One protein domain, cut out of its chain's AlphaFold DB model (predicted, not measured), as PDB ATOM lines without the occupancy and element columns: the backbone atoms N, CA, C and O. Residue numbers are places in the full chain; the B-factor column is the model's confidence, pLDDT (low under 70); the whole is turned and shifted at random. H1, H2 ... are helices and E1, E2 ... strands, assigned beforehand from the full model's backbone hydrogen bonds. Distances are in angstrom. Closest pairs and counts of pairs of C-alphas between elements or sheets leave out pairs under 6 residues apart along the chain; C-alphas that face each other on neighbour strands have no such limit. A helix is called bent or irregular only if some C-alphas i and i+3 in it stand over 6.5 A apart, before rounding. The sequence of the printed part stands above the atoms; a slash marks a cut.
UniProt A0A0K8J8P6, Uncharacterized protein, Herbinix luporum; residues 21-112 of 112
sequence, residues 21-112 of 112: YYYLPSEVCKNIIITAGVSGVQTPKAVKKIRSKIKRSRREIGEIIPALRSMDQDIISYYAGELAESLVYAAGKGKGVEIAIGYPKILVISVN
ATOM      1  N   TYR A  21     -27.484 -19.164  22.013       83.12
ATOM      2  CA  TYR A  21     -27.064 -19.545  23.351       83.12
ATOM      3  C   TYR A  21     -28.200 -19.234  24.320       83.12
ATOM      4  O   TYR A  21     -28.731 -18.123  24.332       83.12
ATOM      5  N   TYR A  22     -28.579 -20.225  25.117       85.81
ATOM      6  CA  TYR A  22     -29.686 -20.146  26.054       85.81
ATOM      7  C   TYR A  22     -29.207 -20.574  27.426       85.81
ATOM      8  O   TYR A  22     -28.682 -21.671  27.593       85.81
ATOM      9  N   TYR A  23     -29.440 -19.721  28.412       89.69
ATOM     10  CA  TYR A  23     -29.224 -20.061  29.806       89.69
ATOM     11  C   TYR A  23     -30.569 -20.319  30.480       89.69
ATOM     12  O   TYR A  23     -31.468 -19.478  30.438       89.69
ATOM     13  N   LEU A  24     -30.698 -21.485  31.102       91.00
ATOM     14  CA  LEU A  24     -31.800 -21.852  31.978       91.00
ATOM     15  C   LEU A  24     -31.343 -21.691  33.432       91.00
ATOM     16  O   LEU A  24     -30.534 -22.495  33.900       91.00
ATOM     17  N   PRO A  25     -31.862 -20.692  34.166       92.56
ATOM     18  CA  PRO A  25     -31.592 -20.541  35.589       92.56
ATOM     19  C   PRO A  25     -32.038 -21.758  36.404       92.56
ATOM     20  O   PRO A  25     -32.950 -22.494  36.010       92.56
ATOM     21  N   SER A  26     -31.453 -21.920  37.594       93.44
ATOM     22  CA  SER A  26     -31.744 -23.051  38.484       93.44
ATOM     23  C   SER A  26     -33.233 -23.183  38.816       93.44
ATOM     24  O   SER A  26     -33.766 -24.288  38.931       93.44
ATOM     25  N   GLU A  27     -33.924 -22.052  38.933       93.38
ATOM     26  CA  GLU A  27     -35.346 -21.938  39.240       93.38
ATOM     27  C   GLU A  27     -36.189 -22.497  38.094       93.38
ATOM     28  O   GLU A  27     -37.153 -23.223  38.329       93.38
ATOM     29  N   VAL A  28     -35.789 -22.229  36.849       91.50
ATOM     30  CA  VAL A  28     -36.455 -22.767  35.660       91.50
ATOM     31  C   VAL A  28     -36.265 -24.282  35.596       91.50
ATOM     32  O   VAL A  28     -37.237 -25.009  35.391       91.50
ATOM     33  N   CYS A  29     -35.052 -24.779  35.866       92.12
ATOM     34  CA  CYS A  29     -34.792 -26.217  35.951       92.12
ATOM     35  C   CYS A  29     -35.646 -26.883  37.041       92.12
ATOM     36  O   CYS A  29     -36.307 -27.888  36.777       92.12
ATOM     37  N   LYS A  30     -35.707 -26.306  38.248       93.38
ATOM     38  CA  LYS A  30     -36.560 -26.799  39.345       93.38
ATOM     39  C   LYS A  30     -38.033 -26.813  38.953       93.38
ATOM     40  O   LYS A  30     -38.703 -27.818  39.181       93.38
ATOM     41  N   ASN A  31     -38.522 -25.754  38.312       93.12
ATOM     42  CA  ASN A  31     -39.907 -25.674  37.856       93.12
ATOM     43  C   ASN A  31     -40.229 -26.775  36.842       93.12
ATOM     44  O   ASN A  31     -41.248 -27.443  36.991       93.12
ATOM     45  N   ILE A  32     -39.336 -27.062  35.886       90.69
ATOM     46  CA  ILE A  32     -39.506 -28.191  34.955       90.69
ATOM     47  C   ILE A  32     -39.687 -29.514  35.718       90.69
ATOM     48  O   ILE A  32     -40.604 -30.284  35.418       90.69
ATOM     49  N   ILE A  33     -38.837 -29.780  36.716       92.81
ATOM     50  CA  ILE A  33     -38.877 -31.008  37.529       92.81
ATOM     51  C   ILE A  33     -40.160 -31.087  38.374       92.81
ATOM     52  O   ILE A  33     -40.787 -32.151  38.452       92.81
ATOM     53  N   ILE A  34     -40.581 -29.973  38.976       91.88
ATOM     54  CA  ILE A  34     -41.802 -29.884  39.789       91.88
ATOM     55  C   ILE A  34     -43.042 -30.092  38.917       91.88
ATOM     56  O   ILE A  34     -43.848 -30.972  39.212       91.88
ATOM     57  N   THR A  35     -43.172 -29.362  37.807       90.38
ATOM     58  CA  THR A  35     -44.314 -29.465  36.885       90.38
ATOM     59  C   THR A  35     -44.399 -30.839  36.225       90.38
ATOM     60  O   THR A  35     -45.488 -31.340  35.952       90.38
ATOM     61  N   ALA A  36     -43.267 -31.506  35.992       88.94
ATOM     62  CA  ALA A  36     -43.250 -32.888  35.522       88.94
ATOM     63  C   ALA A  36     -43.622 -33.914  36.614       88.94
ATOM     64  O   ALA A  36     -43.737 -35.109  36.318       88.94
ATOM     65  N   GLY A  37     -43.813 -33.488  37.867       91.88
ATOM     66  CA  GLY A  37     -44.147 -34.359  38.991       91.88
ATOM     67  C   GLY A  37     -43.050 -35.389  39.246       91.88
ATOM     68  O   GLY A  37     -43.334 -36.587  39.330       91.88
ATOM     69  N   VAL A  38     -41.789 -34.946  39.236       92.50
ATOM     70  CA  VAL A  38     -40.611 -35.788  39.518       92.50
ATOM     71  C   VAL A  38     -39.724 -35.232  40.630       92.50
ATOM     72  O   VAL A  38     -38.631 -35.742  40.859       92.50
ATOM     73  N   SER A  39     -40.204 -34.223  41.359       88.19
ATOM     74  CA  SER A  39     -39.538 -33.757  42.577       88.19
ATOM     75  C   SER A  39     -39.475 -34.887  43.614       88.19
ATOM     76  O   SER A  39     -40.461 -35.591  43.823       88.19
ATOM     77  N   GLY A  40     -38.304 -35.103  44.217       87.00
ATOM     78  CA  GLY A  40     -38.072 -36.178  45.195       87.00
ATOM     79  C   GLY A  40     -37.995 -37.597  44.611       87.00
ATOM     80  O   GLY A  40     -37.810 -38.558  45.355       87.00
ATOM     81  N   VAL A  41     -38.112 -37.762  43.289       91.88
ATOM     82  CA  VAL A  41     -37.967 -39.064  42.627       91.88
ATOM     83  C   VAL A  41     -36.484 -39.394  42.434       91.88
ATOM     84  O   VAL A  41     -35.678 -38.520  42.126       91.88
ATOM     85  N   GLN A  42     -36.121 -40.675  42.556       92.94
ATOM     86  CA  GLN A  42     -34.761 -41.152  42.283       92.94
ATOM     87  C   GLN A  42     -34.280 -40.706  40.890       92.94
ATOM     88  O   GLN A  42     -34.993 -40.892  39.897       92.94
ATOM     89  N   THR A  43     -33.054 -40.182  40.808       92.31
ATOM     90  CA  THR A  43     -32.485 -39.544  39.607       92.31
ATOM     91  C   THR A  43     -32.719 -40.318  38.304       92.31
ATOM     92  O   THR A  43     -33.256 -39.721  37.373       92.31
ATOM     93  N   PRO A  44     -32.459 -41.640  38.199       94.25
ATOM     94  CA  PRO A  44     -32.660 -42.362  36.938       94.25
ATOM     95  C   PRO A  44     -34.126 -42.386  36.481       94.25
ATOM     96  O   PRO A  44     -34.425 -42.297  35.287       94.25
ATOM     97  N   LYS A  45     -35.070 -42.470  37.429       94.31
ATOM     98  CA  LYS A  45     -36.512 -42.430  37.141       94.31
ATOM     99  C   LYS A  45     -36.953 -41.026  36.725       94.31
ATOM    100  O   LYS A  45     -37.743 -40.902  35.788       94.31
ATOM    101  N   ALA A  46     -36.425 -39.989  37.379       94.06
ATOM    102  CA  ALA A  46     -36.677 -38.599  37.009       94.06
ATOM    103  C   ALA A  46     -36.178 -38.313  35.582       94.06
ATOM    104  O   ALA A  46     -36.964 -37.872  34.744       94.06
ATOM    105  N   VAL A  47     -34.931 -38.685  35.266       95.69
ATOM    106  CA  VAL A  47     -34.332 -38.537  33.927       95.69
ATOM    107  C   VAL A  47     -35.175 -39.234  32.865       95.69
ATOM    108  O   VAL A  47     -35.533 -38.620  31.860       95.69
ATOM    109  N   LYS A  48     -35.572 -40.493  33.093       95.62
ATOM    110  CA  LYS A  48     -36.413 -41.237  32.142       95.62
ATOM    111  C   LYS A  48     -37.722 -40.502  31.840       95.62
ATOM    112  O   LYS A  48     -38.113 -40.405  30.677       95.62
ATOM    113  N   LYS A  49     -38.389 -39.969  32.868       94.19
ATOM    114  CA  LYS A  49     -39.671 -39.267  32.721       94.19
ATOM    115  C   LYS A  49     -39.508 -37.906  32.035       94.19
ATOM    116  O   LYS A  49     -40.294 -37.603  31.138       94.19
ATOM    117  N   ILE A  50     -38.466 -37.139  32.367       93.81
ATOM    118  CA  ILE A  50     -38.144 -35.878  31.680       93.81
ATOM    119  C   ILE A  50     -37.801 -36.128  30.210       93.81
ATOM    120  O   ILE A  50     -38.377 -35.484  29.338       93.81
ATOM    121  N   ARG A  51     -36.972 -37.132  29.906       94.00
ATOM    122  CA  ARG A  51     -36.650 -37.532  28.528       94.00
ATOM    123  C   ARG A  51     -37.907 -37.864  27.728       94.00
ATOM    124  O   ARG A  51     -38.060 -37.411  26.595       94.00
ATOM    125  N   SER A  52     -38.823 -38.650  28.299       92.31
ATOM    126  CA  SER A  52     -40.104 -38.954  27.653       92.31
ATOM    127  C   SER A  52     -40.958 -37.706  27.430       92.31
ATOM    128  O   SER A  52     -41.598 -37.607  26.385       92.31
ATOM    129  N   LYS A  53     -40.953 -36.750  28.368       90.31
ATOM    130  CA  LYS A  53     -41.670 -35.479  28.220       90.31
ATOM    131  C   LYS A  53     -41.070 -34.612  27.109       90.31
ATOM    132  O   LYS A  53     -41.824 -34.142  26.266       90.31
ATOM    133  N   ILE A  54     -39.743 -34.492  27.033       89.75
ATOM    134  CA  ILE A  54     -39.050 -33.765  25.953       89.75
ATOM    135  C   ILE A  54     -39.414 -34.338  24.583       89.75
ATOM    136  O   ILE A  54     -39.762 -33.593  23.672       89.75
ATOM    137  N   LYS A  55     -39.420 -35.668  24.451       88.81
ATOM    138  CA  LYS A  55     -39.778 -36.326  23.188       88.81
ATOM    139  C   LYS A  55     -41.243 -36.136  22.788       88.81
ATOM    140  O   LYS A  55     -41.530 -36.102  21.602       88.81
ATOM    141  N   ARG A  56     -42.170 -36.058  23.746       86.94
ATOM    142  CA  ARG A  56     -43.617 -35.992  23.464       86.94
ATOM    143  C   ARG A  56     -44.149 -34.568  23.323       86.94
ATOM    144  O   ARG A  56     -45.092 -34.360  22.571       86.94
ATOM    145  N   SER A  57     -43.551 -33.605  24.019       80.88
ATOM    146  CA  SER A  57     -44.072 -32.241  24.139       80.88
ATOM    147  C   SER A  57     -43.085 -31.204  23.593       80.88
ATOM    148  O   SER A  57     -42.652 -30.313  24.326       80.88
ATOM    149  N   ARG A  58     -42.762 -31.278  22.289       79.06
ATOM    150  CA  ARG A  58     -41.915 -30.275  21.602       79.06
ATOM    151  C   ARG A  58     -42.408 -28.849  21.836       79.06
ATOM    152  O   ARG A  58     -41.598 -27.954  22.035       79.06
ATOM    153  N   ARG A  59     -43.729 -28.634  21.840       79.06
ATOM    154  CA  ARG A  59     -44.324 -27.304  22.022       79.06
ATOM    155  C   ARG A  59     -44.084 -26.741  23.425       79.06
ATOM    156  O   ARG A  59     -43.552 -25.647  23.530       79.06
ATOM    157  N   GLU A  60     -44.408 -27.499  24.474       79.88
ATOM    158  CA  GLU A  60     -44.205 -27.069  25.871       79.88
ATOM    159  C   GLU A  60     -42.721 -26.825  26.172       79.88
ATOM    160  O   GLU A  60     -42.349 -25.817  26.758       79.88
ATOM    161  N   ILE A  61     -41.846 -27.737  25.741       79.12
ATOM    162  CA  ILE A  61     -40.404 -27.585  25.961       79.12
ATOM    163  C   ILE A  61     -39.833 -26.456  25.103       79.12
ATOM    164  O   ILE A  61     -38.971 -25.720  25.569       79.12
ATOM    165  N   GLY A  62     -40.359 -26.259  23.895       80.19
ATOM    166  CA  GLY A  62     -40.041 -25.120  23.046       80.19
ATOM    167  C   GLY A  62     -40.500 -23.783  23.630       80.19
ATOM    168  O   GLY A  62     -39.942 -22.748  23.291       80.19
ATOM    169  N   GLU A  63     -41.504 -23.745  24.507       81.75
ATOM    170  CA  GLU A  63     -41.856 -22.522  25.241       81.75
ATOM    171  C   GLU A  63     -40.815 -22.144  26.287       81.75
ATOM    172  O   GLU A  63     -40.587 -20.958  26.507       81.75
ATOM    173  N   ILE A  64     -40.140 -23.137  26.858       77.56
ATOM    174  CA  ILE A  64     -39.088 -22.929  27.853       77.56
ATOM    175  C   ILE A  64     -37.727 -22.706  27.180       77.56
ATOM    176  O   ILE A  64     -36.938 -21.881  27.629       77.56
ATOM    177  N   ILE A  65     -37.458 -23.424  26.089       78.69
ATOM    178  CA  ILE A  65     -36.219 -23.362  25.310       78.69
ATOM    179  C   ILE A  65     -36.602 -23.017  23.862       78.69
ATOM    180  O   ILE A  65     -36.824 -23.923  23.051       78.69
ATOM    181  N   PRO A  66     -36.695 -21.720  23.510       77.19
ATOM    182  CA  PRO A  66     -37.219 -21.269  22.221       77.19
ATOM    183  C   PRO A  66     -36.574 -21.912  20.994       77.19
ATOM    184  O   PRO A  66     -37.271 -22.184  20.021       77.19
ATOM    185  N   ALA A  67     -35.281 -22.230  21.034       72.62
ATOM    186  CA  ALA A  67     -34.611 -22.848  19.894       72.62
ATOM    187  C   ALA A  67     -34.997 -24.313  19.632       72.62
ATOM    188  O   ALA A  67     -34.787 -24.819  18.534       72.62
ATOM    189  N   LEU A  68     -35.648 -24.993  20.580       78.94
ATOM    190  CA  LEU A  68     -36.258 -26.296  20.298       78.94
ATOM    191  C   LEU A  68     -37.559 -26.159  19.482       78.94
ATOM    192  O   LEU A  68     -38.055 -27.147  18.941       78.94
ATOM    193  N   ARG A  69     -38.118 -24.944  19.334       78.50
ATOM    194  CA  ARG A  69     -39.301 -24.713  18.486       78.50
ATOM    195  C   ARG A  69     -38.995 -24.877  17.006       78.50
ATOM    196  O   ARG A  69     -39.846 -25.413  16.309       78.50
ATOM    197  N   SER A  70     -37.823 -24.460  16.532       74.31
ATOM    198  CA  SER A  70     -37.415 -24.571  15.121       74.31
ATOM    199  C   SER A  70     -36.729 -25.905  14.797       74.31
ATOM    200  O   SER A  70     -36.636 -26.287  13.636       74.31
ATOM    201  N   MET A  71     -36.288 -26.651  15.813       78.44
ATOM    202  CA  MET A  71     -35.524 -27.885  15.633       78.44
ATOM    203  C   MET A  71     -36.388 -29.106  15.282       78.44
ATOM    204  O   MET A  71     -37.469 -29.303  15.835       78.44
ATOM    205  N   ASP A  72     -35.882 -29.969  14.399       82.94
ATOM    206  CA  ASP A  72     -36.565 -31.203  14.000       82.94
ATOM    207  C   ASP A  72     -36.718 -32.186  15.166       82.94
ATOM    208  O   ASP A  72     -35.839 -32.325  16.021       82.94
ATOM    209  N   GLN A  73     -37.834 -32.917  15.178       82.75
ATOM    210  CA  GLN A  73     -38.174 -33.853  16.253       82.75
ATOM    211  C   GLN A  73     -37.122 -34.958  16.437       82.75
ATOM    212  O   GLN A  73     -36.908 -35.417  17.562       82.75
ATOM    213  N   ASP A  74     -36.453 -35.368  15.361       85.25
ATOM    214  CA  ASP A  74     -35.399 -36.382  15.407       85.25
ATOM    215  C   ASP A  74     -34.163 -35.872  16.148       85.25
ATOM    216  O   ASP A  74     -33.615 -36.573  17.000       85.25
ATOM    217  N   ILE A  75     -33.790 -34.611  15.918       83.00
ATOM    218  CA  ILE A  75     -32.661 -33.958  16.590       83.00
ATOM    219  C   ILE A  75     -32.999 -33.732  18.066       83.00
ATOM    220  O   ILE A  75     -32.219 -34.095  18.945       83.00
ATOM    221  N   ILE A  76     -34.211 -33.254  18.370       84.38
ATOM    222  CA  ILE A  76     -34.694 -33.154  19.758       84.38
ATOM    223  C   ILE A  76     -34.638 -34.529  20.436       84.38
ATOM    224  O   ILE A  76     -34.199 -34.650  21.577       84.38
ATOM    225  N   SER A  77     -35.059 -35.588  19.743       87.62
ATOM    226  CA  SER A  77     -35.080 -36.949  20.284       87.62
ATOM    227  C   SER A  77     -33.687 -37.530  20.521       87.62
ATOM    228  O   SER A  77     -33.540 -38.338  21.450       87.62
ATOM    229  N   TYR A  78     -32.710 -37.127  19.706       88.00
ATOM    230  CA  TYR A  78     -31.296 -37.457  19.849       88.00
ATOM    231  C   TYR A  78     -30.722 -36.842  21.135       88.00
ATOM    232  O   TYR A  78     -30.261 -37.579  22.005       88.00
ATOM    233  N   TYR A  79     -30.894 -35.531  21.337       87.81
ATOM    234  CA  TYR A  79     -30.370 -34.812  22.511       87.81
ATOM    235  C   TYR A  79     -31.233 -34.920  23.779       87.81
ATOM    236  O   TYR A  79     -30.793 -34.564  24.871       87.81
ATOM    237  N   ALA A  80     -32.455 -35.456  23.685       89.81
ATOM    238  CA  ALA A  80     -33.387 -35.538  24.815       89.81
ATOM    239  C   ALA A  80     -32.830 -36.279  26.044       89.81
ATOM    240  O   ALA A  80     -33.324 -36.064  27.148       89.81
ATOM    241  N   GLY A  81     -31.879 -37.202  25.858       92.00
ATOM    242  CA  GLY A  81     -31.216 -37.890  26.970       92.00
ATOM    243  C   GLY A  81     -30.343 -36.939  27.784       92.00
ATOM    244  O   GLY A  81     -30.617 -36.712  28.959       92.00
ATOM    245  N   GLU A  82     -29.363 -36.332  27.121       91.94
ATOM    246  CA  GLU A  82     -28.411 -35.385  27.710       91.94
ATOM    247  C   GLU A  82     -29.107 -34.153  28.305       91.94
ATOM    248  O   GLU A  82     -28.804 -33.737  29.426       91.94
ATOM    249  N   LEU A  83     -30.123 -33.623  27.615       90.88
ATOM    250  CA  LEU A  83     -30.934 -32.522  28.131       90.88
ATOM    251  C   LEU A  83     -31.690 -32.922  29.405       90.88
ATOM    252  O   LEU A  83     -31.741 -32.152  30.362       90.88
ATOM    253  N   ALA A  84     -32.265 -34.128  29.451       93.94
ATOM    254  CA  ALA A  84     -32.975 -34.602  30.636       93.94
ATOM    255  C   ALA A  84     -32.038 -34.801  31.835       93.94
ATOM    256  O   ALA A  84     -32.396 -34.427  32.952       93.94
ATOM    257  N   GLU A  85     -30.858 -35.376  31.611       94.94
ATOM    258  CA  GLU A  85     -29.837 -35.559  32.647       94.94
ATOM    259  C   GLU A  85     -29.373 -34.220  33.210       94.94
ATOM    260  O   GLU A  85     -29.407 -34.023  34.428       94.94
ATOM    261  N   SER A  86     -29.053 -33.275  32.328       94.19
ATOM    262  CA  SER A  86     -28.603 -31.935  32.700       94.19
ATOM    263  C   SER A  86     -29.659 -31.182  33.506       94.19
ATOM    264  O   SER A  86     -29.350 -30.646  34.564       94.19
ATOM    265  N   LEU A  87     -30.927 -31.210  33.077       93.25
ATOM    266  CA  LEU A  87     -32.027 -30.551  33.792       93.25
ATOM    267  C   LEU A  87     -32.259 -31.134  35.191       93.25
ATOM    268  O   LEU A  87     -32.436 -30.383  36.151       93.25
ATOM    269  N   VAL A  88     -32.260 -32.465  35.321       94.50
ATOM    270  CA  VAL A  88     -32.460 -33.135  36.617       94.50
ATOM    271  C   VAL A  88     -31.289 -32.850  37.552       94.50
ATOM    272  O   VAL A  88     -31.500 -32.538  38.726       94.50
ATOM    273  N   TYR A  89     -30.060 -32.929  37.040       94.44
ATOM    274  CA  TYR A  89     -28.862 -32.644  37.820       94.44
ATOM    275  C   TYR A  89     -28.820 -31.176  38.270       94.44
ATOM    276  O   TYR A  89     -28.635 -30.906  39.458       94.44
ATOM    277  N   ALA A  90     -29.073 -30.238  37.355       93.50
ATOM    278  CA  ALA A  90     -29.094 -28.805  37.628       93.50
ATOM    279  C   ALA A  90     -30.133 -28.437  38.695       93.50
ATOM    280  O   ALA A  90     -29.808 -27.791  39.694       93.50
ATOM    281  N   ALA A  91     -31.359 -28.949  38.556       92.56
ATOM    282  CA  ALA A  91     -32.427 -28.738  39.528       92.56
ATOM    283  C   ALA A  91     -32.063 -29.262  40.927       92.56
ATOM    284  O   ALA A  91     -32.307 -28.581  41.924       92.56
ATOM    285  N   GLY A  92     -31.453 -30.451  41.004       90.50
ATOM    286  CA  GLY A  92     -31.051 -31.072  42.268       90.50
ATOM    287  C   GLY A  92     -29.838 -30.421  42.938       90.50
ATOM    288  O   GLY A  92     -29.651 -30.582  44.143       90.50
ATOM    289  N   LYS A  93     -29.010 -29.693  42.180       92.81
ATOM    290  CA  LYS A  93     -27.793 -29.028  42.677       92.81
ATOM    291  C   LYS A  93     -27.912 -27.509  42.785       92.81
ATOM    292  O   LYS A  93     -26.978 -26.884  43.269       92.81
ATOM    293  N   GLY A  94     -29.040 -26.925  42.374       91.50
ATOM    294  CA  GLY A  94     -29.222 -25.471  42.363       91.50
ATOM    295  C   GLY A  94     -28.358 -24.768  41.314       91.50
ATOM    296  O   GLY A  94     -27.956 -23.634  41.527       91.50
ATOM    297  N   LYS A  95     -28.073 -25.457  40.208       93.50
ATOM    298  CA  LYS A  95     -27.245 -24.994  39.090       93.50
ATOM    299  C   LYS A  95     -28.106 -24.595  37.894       93.50
ATOM    300  O   LYS A  95     -29.277 -24.973  37.837       93.50
ATOM    301  N   GLY A  96     -27.535 -23.850  36.955       91.88
ATOM    302  CA  GLY A  96     -28.178 -23.523  35.680       91.88
ATOM    303  C   GLY A  96     -27.750 -24.462  34.554       91.88
ATOM    304  O   GLY A  96     -26.758 -25.176  34.678       91.88
ATOM    305  N   VAL A  97     -28.494 -24.460  33.449       92.06
ATOM    306  CA  VAL A  97     -28.142 -25.205  32.230       92.06
ATOM    307  C   VAL A  97     -27.888 -24.230  31.093       92.06
ATOM    308  O   VAL A  97     -28.741 -23.414  30.759       92.06
ATOM    309  N   GLU A  98     -26.727 -24.346  30.479       90.81
ATOM    310  CA  GLU A  98     -26.340 -23.626  29.278       90.81
ATOM    311  C   GLU A  98     -26.584 -24.520  28.065       90.81
ATOM    312  O   GLU A  98     -26.199 -25.689  28.055       90.81
ATOM    313  N   ILE A  99     -27.250 -23.980  27.050       87.88
ATOM    314  CA  ILE A  99     -27.614 -24.683  25.825       87.88
ATOM    315  C   ILE A  99     -27.129 -23.837  24.655       87.88
ATOM    316  O   ILE A  99     -27.681 -22.770  24.388       87.88
ATOM    317  N   ALA A 100     -26.114 -24.316  23.947       86.44
ATOM    318  CA  ALA A 100     -25.646 -23.706  22.711       86.44
ATOM    319  C   ALA A 100     -26.125 -24.528  21.512       86.44
ATOM    320  O   ALA A 100     -26.046 -25.755  21.518       86.44
ATOM    321  N   ILE A 101     -26.628 -23.841  20.491       81.88
ATOM    322  CA  ILE A 101     -27.114 -24.433  19.248       81.88
ATOM    323  C   ILE A 101     -26.302 -23.833  18.105       81.88
ATOM    324  O   ILE A 101     -26.285 -22.615  17.926       81.88
ATOM    325  N   GLY A 102     -25.580 -24.693  17.388       74.69
ATOM    326  CA  GLY A 102     -24.648 -24.346  16.311       74.69
ATOM    327  C   GLY A 102     -24.971 -25.058  14.993       74.69
ATOM    328  O   GLY A 102     -25.779 -25.983  14.976       74.69
ATOM    329  N   TYR A 103     -24.317 -24.679  13.888       61.62
ATOM    330  CA  TYR A 103     -24.405 -25.412  12.613       61.62
ATOM    331  C   TYR A 103     -23.407 -26.576  12.591       61.62
ATOM    332  O   TYR A 103     -22.266 -26.372  13.007       61.62
ATOM    333  N   PRO A 104     -23.755 -27.741  12.018       63.28
ATOM    334  CA  PRO A 104     -25.093 -28.178  11.617       63.28
ATOM    335  C   PRO A 104     -25.893 -28.702  12.825       63.28
ATOM    336  O   PRO A 104     -25.602 -29.779  13.330       63.28
ATOM    337  N   LYS A 105     -26.899 -27.938  13.286       67.25
ATOM    338  CA  LYS A 105     -27.841 -28.238  14.394       67.25
ATOM    339  C   LYS A 105     -27.238 -29.021  15.584       67.25
ATOM    340  O   LYS A 105     -27.865 -29.942  16.107       67.25
ATOM    341  N   ILE A 106     -26.032 -28.647  16.012       63.22
ATOM    342  CA  ILE A 106     -25.338 -29.249  17.156       63.22
ATOM    343  C   ILE A 106     -25.876 -28.607  18.431       63.22
ATOM    344  O   ILE A 106     -25.830 -27.386  18.553       63.22
ATOM    345  N   LEU A 107     -26.345 -29.422  19.374       74.44
ATOM    346  CA  LEU A 107     -26.657 -29.003  20.740       74.44
ATOM    347  C   LEU A 107     -25.467 -29.308  21.649       74.44
ATOM    348  O   LEU A 107     -25.034 -30.453  21.739       74.44
ATOM    349  N   VAL A 108     -24.964 -28.283  22.331       78.75
ATOM    350  CA  VAL A 108     -24.020 -28.425  23.444       78.75
ATOM    351  C   VAL A 108     -24.758 -28.050  24.716       78.75
ATOM    352  O   VAL A 108     -25.338 -26.965  24.792       78.75
ATOM    353  N   ILE A 109     -24.751 -28.949  25.695       83.62
ATOM    354  CA  ILE A 109     -25.464 -28.783  26.957       83.62
ATOM    355  C   ILE A 109     -24.440 -28.834  28.089       83.62
ATOM    356  O   ILE A 109     -23.684 -29.792  28.211       83.62
ATOM    357  N   SER A 110     -24.397 -27.792  28.913       82.69
ATOM    358  CA  SER A 110     -23.491 -27.697  30.058       82.69
ATOM    359  C   SER A 110     -24.261 -27.310  31.313       82.69
ATOM    360  O   SER A 110     -25.267 -26.608  31.236       82.69
ATOM    361  N   VAL A 111     -23.800 -27.764  32.479       79.44
ATOM    362  CA  VAL A 111     -24.378 -27.382  33.772       79.44
ATOM    363  C   VAL A 111     -23.383 -26.517  34.535       79.44
ATOM    364  O   VAL A 111     -22.272 -26.967  34.820       79.44
ATOM    365  N   ASN A 112     -23.814 -25.316  34.918       73.88
ATOM    366  CA  ASN A 112     -23.016 -24.336  35.656       73.88
ATOM    367  C   ASN A 112     -23.512 -24.198  37.096       73.88
ATOM    368  O   ASN A 112     -24.687 -23.801  37.288       73.88
TER     369      ASN A 112
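Overview. This is residues 21 to 112 of the 112 residues of an uncharacterized protein of Herbinix luporum (UniProt A0A0K8J8P6). A long, kinked helix, H4, runs through the core, with a small three-stranded sheet on one side of it and H2 packed on it away from that sheet. H1 crosses the last part of H4 at residues 87 to 92, and the short H3 sits more loosely near H2. The printed part has 92 residues with four named helices and three named strands, in the order E1 H1 H2 H3 H4 E2 E3; the sheet runs E1 E2 E3, all antiparallel, and the class is mixed, helices and strands. The whole is compact, with a radius of gyration of the C-alphas of 11.9 A and spans of 36 by 25 by 20 A.

Along the chain. Find C-alpha 21 at (-27.064, -19.545, 23.351), where E1, residues 21 to 24, begins. H1 follows in residues 26 to 35, 14.2 A long, then H2 in residues 43 to 56, 19.9 A, and H3 in residues 58 to 64, 10.1 A. At C-alpha 73, (-38.174, -33.853, 16.253), H4 begins and runs 28.8 A to residue 93; it has a kink of 50 degrees near residue 80 and is irregular, with C-alphas 78 and 81 7.1 A apart. E2 is residues 97 to 102, 16.3 A, and E3 is residues 106 to 111, 16.7 A, ending at C-alpha 111, (-24.378, -27.382, 33.772).

Arrangement. Start at the sheet. E1 and E2 are antiparallel at 161 degrees, and N 22 and O 99 are within hydrogen-bond range at 2.8 A. E2 and E3 form a hairpin, with N 98 and O 110 at 2.8 A. H4 is on this sheet, making two layers, a helix on one face of a sheet; its height over the sheet is 8.9 A, and it lies over E3, along the strands at 0 degrees on the local plane. H2 touches H4, closest at the C-alphas of Arg 51 and Ala 84, 5.2 A, and they run opposite ways at a tilt of 36 degrees, only just steep. H1 touches residues 87 to 92 of H4 alone, closest at the C-alphas of Lys 30 and Ala 91, 4.6 A; their lines are only just about perpendicular, at 72 degrees. H3 is close to but not clearly touching H2, with the C-alphas of Ile 54 and Ile 61 6.3 A apart. Every O i to N i+4 pair is within hydrogen-bond range in H1, H2 and H3, and 15 of 17 are in H4.

Size, cuts and confidence. Look to the C-alphas of Gly 40 and Tyr 103 for the two farthest apart, 36.9 A. The printed part has no cut, and no link is long. The mean pLDDT of the printed part is 86.6; look for low confidence at residues 103 to 106, which are under 70.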